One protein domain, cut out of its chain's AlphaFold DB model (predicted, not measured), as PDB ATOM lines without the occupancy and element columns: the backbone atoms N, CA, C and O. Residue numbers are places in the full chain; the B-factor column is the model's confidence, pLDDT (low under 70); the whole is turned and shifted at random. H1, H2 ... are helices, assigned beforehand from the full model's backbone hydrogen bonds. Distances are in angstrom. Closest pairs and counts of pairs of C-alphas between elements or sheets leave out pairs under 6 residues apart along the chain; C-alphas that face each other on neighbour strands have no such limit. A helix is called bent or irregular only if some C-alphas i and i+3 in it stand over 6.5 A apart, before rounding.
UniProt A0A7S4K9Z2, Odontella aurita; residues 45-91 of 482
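Overview. This is residues 45 to 91 of the 482 residues of a protein of Odontella aurita (UniProt A0A7S4K9Z2). What shape does the backbone make? One long helix, H1, makes the length of an open L, and a short helix, H2, is its short arm, set off from the far end of H1 by a loop, residues 79 to 83. No second part packs along H1, and residues 45 to 66 of H1 stick out free, as do residues 86 to 91 of H2. How is it made up? The printed part has 47 residues with two named helices, H1 then H2, and no named strand, and its class is all helix. How spread is it? It is extended, with a radius of gyration of the C-alphas of 15.5 A and spans of 48 by 23 by 8 A.

Arrangement. Does H1, residues 45 to 78, touch H2, residues 84 to 91? The two are apart: no C-alpha of the one is within 8 A of the other. What joins them? A tight link of 5 residues, 79 to 83, runs from H1 to H2. Are the helix backbones complete? In H2 every O i to N i+4 pair is within hydrogen-bond range, and in H1 27 of 30 are.

Along the chain. Where does H1 run? It begins at C-alpha 45, (-19.026, 14.838, -140.476), and ends at C-alpha 78, (-25.259, -27.333, -162.606), 48.0 A from first to last C-alpha. Is it bent? H1 is neither bent nor irregular, but only just: C-alphas 47 and 50 are 6.1 A apart. Where does H2 end? It ends at C-alpha 91, (-14.387, -25.197, -146.480), and its first and last C-alphas are 10.3 A apart.

Size, cuts and confidence. How large is it? The two C-alphas farthest apart, those of Ser 45 and Gly 79, are 48.9 A apart. Is it cut? The printed part has no cut. Where is confidence low? The mean pLDDT of the printed part is 79.3, and residues 45 to 52 and residue 91 are under 70.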
ATOM      1  N   SER A  45     -19.024  16.235-140.944       51.56
ATOM      2  CA  SER A  45     -19.026  14.838-140.476       51.56
ATOM      3  C   SER A  45     -20.397  14.163-140.646       51.56
ATOM      4  O   SER A  45     -20.475  13.005-141.063       51.56
ATOM      5  N   ASP A  46     -21.475  14.893-140.362       52.22
ATOM      6  CA  ASP A  46     -22.853  14.401-140.436       52.22
ATOM      7  C   ASP A  46     -23.389  14.347-141.874       52.22
ATOM      8  O   ASP A  46     -24.292  13.561-142.154       52.22
ATOM      9  N   ALA A  47     -22.817  15.112-142.812       54.38
ATOM     10  CA  ALA A  47     -23.138  15.038-144.241       54.38
ATOM     11  C   ALA A  47     -22.387  13.905-144.974       54.38
ATOM     12  O   ALA A  47     -22.927  13.306-145.912       54.38
ATOM     13  N   ASP A  48     -21.172  13.566-144.533       58.41
ATOM     14  CA  ASP A  48     -20.347  12.514-145.140       58.41
ATOM     15  C   ASP A  48     -20.876  11.099-144.843       58.41
ATOM     16  O   ASP A  48     -20.792  10.203-145.692       58.41
ATOM     17  N   LEU A  49     -21.471  10.880-143.664       60.97
ATOM     18  CA  LEU A  49     -21.962   9.565-143.244       60.97
ATOM     19  C   LEU A  49     -23.176   9.071-144.072       60.97
ATOM     20  O   LEU A  49     -23.116   7.946-144.574       60.97
ATOM     21  N   PRO A  50     -24.242   9.860-144.319       68.06
ATOM     22  CA  PRO A  50     -25.348   9.475-145.198       68.06
ATOM     23  C   PRO A  50     -24.909   9.249-146.647       68.06
ATOM     24  O   PRO A  50     -25.416   8.343-147.311       68.06
ATOM     25  N   ALA A  51     -23.949  10.037-147.143       65.00
ATOM     26  CA  ALA A  51     -23.390   9.862-148.480       65.00
ATOM     27  C   ALA A  51     -22.595   8.550-148.588       65.00
ATOM     28  O   ALA A  51     -22.807   7.777-149.529       65.00
ATOM     29  N   ALA A  52     -21.747   8.252-147.599       61.00
ATOM     30  CA  ALA A  52     -21.010   6.993-147.512       61.00
ATOM     31  C   ALA A  52     -21.956   5.788-147.387       61.00
ATOM     32  O   ALA A  52     -21.816   4.821-148.136       61.00
ATOM     33  N   ILE A  53     -22.973   5.869-146.523       71.44
ATOM     34  CA  ILE A  53     -24.020   4.844-146.393       71.44
ATOM     35  C   ILE A  53     -24.752   4.658-147.726       71.44
ATOM     36  O   ILE A  53     -24.949   3.527-148.164       71.44
ATOM     37  N   GLY A  54     -25.101   5.742-148.421       77.06
ATOM     38  CA  GLY A  54     -25.735   5.680-149.737       77.06
ATOM     39  C   GLY A  54     -24.872   4.968-150.784       77.06
ATOM     40  O   GLY A  54     -25.383   4.166-151.570       77.06
ATOM     41  N   VAL A  55     -23.557   5.208-150.785       73.88
ATOM     42  CA  VAL A  55     -22.606   4.502-151.659       73.88
ATOM     43  C   VAL A  55     -22.488   3.028-151.276       73.88
ATOM     44  O   VAL A  55     -22.512   2.177-152.168       73.88
ATOM     45  N   LEU A  56     -22.414   2.707-149.984       72.69
ATOM     46  CA  LEU A  56     -22.341   1.328-149.499       72.69
ATOM     47  C   LEU A  56     -23.606   0.544-149.849       72.69
ATOM     48  O   LEU A  56     -23.504  -0.553-150.387       72.69
ATOM     49  N   LEU A  57     -24.788   1.127-149.641       80.81
ATOM     50  CA  LEU A  57     -26.067   0.513-149.999       80.81
ATOM     51  C   LEU A  57     -26.178   0.273-151.503       80.81
ATOM     52  O   LEU A  57     -26.585  -0.809-151.926       80.81
ATOM     53  N   ARG A  58     -25.776   1.248-152.327       84.38
ATOM     54  CA  ARG A  58     -25.726   1.058-153.784       84.38
ATOM     55  C   ARG A  58     -24.750  -0.052-154.145       84.38
ATOM     56  O   ARG A  58     -25.117  -0.929-154.917       84.38
ATOM     57  N   THR A  59     -23.543  -0.041-153.593       80.75
ATOM     58  CA  THR A  59     -22.527  -1.071-153.859       80.75
ATOM     59  C   THR A  59     -23.034  -2.457-153.474       80.75
ATOM     60  O   THR A  59     -22.942  -3.383-154.274       80.75
ATOM     61  N   PHE A  60     -23.646  -2.581-152.297       84.56
ATOM     62  CA  PHE A  60     -24.265  -3.812-151.822       84.56
ATOM     63  C   PHE A  60     -25.378  -4.286-152.762       84.56
ATOM     64  O   PHE A  60     -25.377  -5.444-153.165       84.56
ATOM     65  N   LEU A  61     -26.273  -3.390-153.190       92.81
ATOM     66  CA  LEU A  61     -27.333  -3.728-154.140       92.81
ATOM     67  C   LEU A  61     -26.765  -4.239-155.472       92.81
ATOM     68  O   LEU A  61     -27.232  -5.252-155.983       92.81
ATOM     69  N   HIS A  62     -25.739  -3.580-156.020       91.19
ATOM     70  CA  HIS A  62     -25.080  -4.046-157.244       91.19
ATOM     71  C   HIS A  62     -24.418  -5.415-157.036       91.19
ATOM     72  O   HIS A  62     -24.554  -6.283-157.894       91.19
ATOM     73  N   ALA A  63     -23.750  -5.632-155.900       87.12
ATOM     74  CA  ALA A  63     -23.138  -6.916-155.571       87.12
ATOM     75  C   ALA A  63     -24.184  -8.038-155.472       87.12
ATOM     76  O   ALA A  63     -23.978  -9.107-156.041       87.12
ATOM     77  N   VAL A  64     -25.329  -7.780-154.832       90.75
ATOM     78  CA  VAL A  64     -26.452  -8.729-154.759       90.75
ATOM     79  C   VAL A  64     -27.001  -9.035-156.151       90.75
ATOM     80  O   VAL A  64     -27.170 -10.201-156.486       90.75
ATOM     81  N   LEU A  65     -27.228  -8.019-156.990       94.00
ATOM     82  CA  LEU A  65     -27.727  -8.221-158.355       94.00
ATOM     83  C   LEU A  65     -26.766  -9.069-159.200       94.00
ATOM     84  O   LEU A  65     -27.208  -9.992-159.887       94.00
ATOM     85  N   ILE A  66     -25.461  -8.791-159.121       91.56
ATOM     86  CA  ILE A  66     -24.428  -9.583-159.801       91.56
ATOM     87  C   ILE A  66     -24.434 -11.019-159.271       91.56
ATOM     88  O   ILE A  66     -24.467 -11.956-160.065       91.56
ATOM     89  N   GLN A  67     -24.460 -11.205-157.950       89.00
ATOM     90  CA  GLN A  67     -24.469 -12.532-157.339       89.00
ATOM     91  C   GLN A  67     -25.710 -13.335-157.742       89.00
ATOM     92  O   GLN A  67     -25.588 -14.513-158.065       89.00
ATOM     93  N   CYS A  68     -26.892 -12.714-157.776       91.50
ATOM     94  CA  CYS A  68     -28.116 -13.361-158.241       91.50
ATOM     95  C   CYS A  68     -28.007 -13.792-159.708       91.50
ATOM     96  O   CYS A  68     -28.409 -14.906-160.039       91.50
ATOM     97  N   ALA A  69     -27.442 -12.948-160.577       93.38
ATOM     98  CA  ALA A  69     -27.239 -13.287-161.984       93.38
ATOM     99  C   ALA A  69     -26.259 -14.461-162.156       93.38
ATOM    100  O   ALA A  69     -26.564 -15.407-162.880       93.38
ATOM    101  N   VAL A  70     -25.124 -14.437-161.448       91.88
ATOM    102  CA  VAL A  70     -24.139 -15.533-161.458       91.88
ATOM    103  C   VAL A  70     -24.773 -16.826-160.950       91.88
ATOM    104  O   VAL A  70     -24.729 -17.839-161.640       91.88
ATOM    105  N   SER A  71     -25.456 -16.786-159.804       90.38
ATOM    106  CA  SER A  71     -26.116 -17.967-159.243       90.38
ATOM    107  C   SER A  71     -27.236 -18.513-160.134       90.38
ATOM    108  O   SER A  71     -27.456 -19.722-160.137       90.38
ATOM    109  N   ALA A  72     -27.927 -17.671-160.908       91.56
ATOM    110  CA  ALA A  72     -28.915 -18.125-161.888       91.56
ATOM    111  C   ALA A  72     -28.261 -18.859-163.072       91.56
ATOM    112  O   ALA A  72     -28.763 -19.901-163.496       91.56
ATOM    113  N   ILE A  73     -27.130 -18.350-163.577       91.38
ATOM    114  CA  ILE A  73     -26.342 -19.013-164.627       91.38
ATOM    115  C   ILE A  73     -25.805 -20.349-164.112       91.38
ATOM    116  O   ILE A  73     -25.982 -21.373-164.775       91.38
ATOM    117  N   ASP A  74     -25.209 -20.359-162.921       88.19
ATOM    118  CA  ASP A  74     -24.684 -21.571-162.294       88.19
ATOM    119  C   ASP A  74     -25.798 -22.601-162.087       88.19
ATOM    120  O   ASP A  74     -25.635 -23.766-162.442       88.19
ATOM    121  N   TYR A  75     -26.966 -22.182-161.592       87.31
ATOM    122  CA  TYR A  75     -28.119 -23.068-161.445       87.31
ATOM    123  C   TYR A  75     -28.557 -23.675-162.785       87.31
ATOM    124  O   TYR A  75     -28.818 -24.875-162.849       87.31
ATOM    125  N   ALA A  76     -28.588 -22.879-163.858       89.31
ATOM    126  CA  ALA A  76     -28.973 -23.355-165.186       89.31
ATOM    127  C   ALA A  76     -28.023 -24.432-165.744       89.31
ATOM    128  O   ALA A  76     -28.473 -25.313-166.473       89.31
ATOM    129  N   HIS A  77     -26.733 -24.389-165.390       83.62
ATOM    130  CA  HIS A  77     -25.735 -25.353-165.872       83.62
ATOM    131  C   HIS A  77     -25.547 -26.544-164.925       83.62
ATOM    132  O   HIS A  77     -25.418 -27.681-165.377       83.62
ATOM    133  N   TYR A  78     -25.532 -26.306-163.613       79.31
ATOM    134  CA  TYR A  78     -25.259 -27.333-162.606       79.31
ATOM    135  C   TYR A  78     -26.521 -28.016-162.065       79.31
ATOM    136  O   TYR A  78     -26.406 -29.049-161.406       79.31
ATOM    137  N   GLY A  79     -27.714 -27.456-162.294       83.31
ATOM    138  CA  GLY A  79     -28.990 -28.001-161.811       83.31
ATOM    139  C   GLY A  79     -29.193 -27.913-160.292       83.31
ATOM    140  O   GLY A  79     -30.165 -28.445-159.763       83.31
ATOM    141  N   ARG A  80     -28.284 -27.247-159.573       82.06
ATOM    142  CA  ARG A  80     -28.340 -27.041-158.121       82.06
ATOM    143  C   ARG A  80     -27.860 -25.643-157.769       82.06
ATOM    144  O   ARG A  80     -26.961 -25.109-158.416       82.06
ATOM    145  N   LEU A  81     -28.465 -25.047-156.743       84.00
ATOM    146  CA  LEU A  81     -28.060 -23.728-156.275       84.00
ATOM    147  C   LEU A  81     -26.735 -23.872-155.523       84.00
ATOM    148  O   LEU A  81     -26.677 -24.496-154.465       84.00
ATOM    149  N   LEU A  82     -25.672 -23.319-156.095       83.06
ATOM    150  CA  LEU A  82     -24.334 -23.328-155.518       83.06
ATOM    151  C   LEU A  82     -23.859 -21.891-155.351       83.06
ATOM    152  O   LEU A  82     -24.057 -21.050-156.223       83.06
ATOM    153  N   SER A  83     -23.200 -21.623-154.228       82.06
ATOM    154  CA  SER A  83     -22.408 -20.411-154.052       82.06
ATOM    155  C   SER A  83     -20.950 -20.835-153.890       82.06
ATOM    156  O   SER A  83     -20.574 -21.286-152.805       82.06
ATOM    157  N   PRO A  84     -20.121 -20.718-154.945       78.62
ATOM    158  CA  PRO A  84     -18.693 -21.016-154.854       78.62
ATOM    159  C   PRO A  84     -18.024 -20.232-153.723       78.62
ATOM    160  O   PRO A  84     -17.232 -20.784-152.966       78.62
ATOM    161  N   THR A  85     -18.414 -18.967-153.547       76.69
ATOM    162  CA  THR A  85     -17.927 -18.098-152.473       76.69
ATOM    163  C   THR A  85     -18.250 -18.667-151.095       76.69
ATOM    164  O   THR A  85     -17.346 -18.808-150.275       76.69
ATOM    165  N   LEU A  86     -19.510 -19.044-150.839       78.50
ATOM    166  CA  LEU A  86     -19.900 -19.626-149.552       78.50
ATOM    167  C   LEU A  86     -19.211 -20.972-149.313       78.50
ATOM    168  O   LEU A  86     -18.754 -21.224-148.204       78.50
ATOM    169  N   ASN A  87     -19.082 -21.806-150.348       78.75
ATOM    170  CA  ASN A  87     -18.398 -23.093-150.247       78.75
ATOM    171  C   ASN A  87     -16.925 -22.925-149.863       78.75
ATOM    172  O   ASN A  87     -16.454 -23.650-148.995       78.75
ATOM    173  N   ILE A  88     -16.223 -21.948-150.445       72.88
ATOM    174  CA  ILE A  88     -14.835 -21.631-150.076       72.88
ATOM    175  C   ILE A  88     -14.757 -21.168-148.617       72.88
ATOM    176  O   ILE A  88     -13.896 -21.632-147.876       72.88
ATOM    177  N   PHE A  89     -15.663 -20.285-148.181       72.00
ATOM    178  CA  PHE A  89     -15.690 -19.836-146.786       72.00
ATOM    179  C   PHE A  89     -15.958 -20.986-145.813       72.00
ATOM    180  O   PHE A  89     -15.241 -21.108-144.825       72.00
ATOM    181  N   MET A  90     -16.946 -21.839-146.094       76.75
ATOM    182  CA  MET A  90     -17.286 -22.986-145.246       76.75
ATOM    183  C   MET A  90     -16.169 -24.033-145.224       76.75
ATOM    184  O   MET A  90     -15.862 -24.565-144.160       76.75
ATOM    185  N   TYR A  91     -15.531 -24.290-146.369       65.06
ATOM    186  CA  TYR A  91     -14.387 -25.197-146.480       65.06
ATOM    187  C   TYR A  91     -13.192 -24.692-145.662       65.06
ATOM    188  O   TYR A  91     -12.674 -25.414-144.815       65.06
TER     189      TYR A  91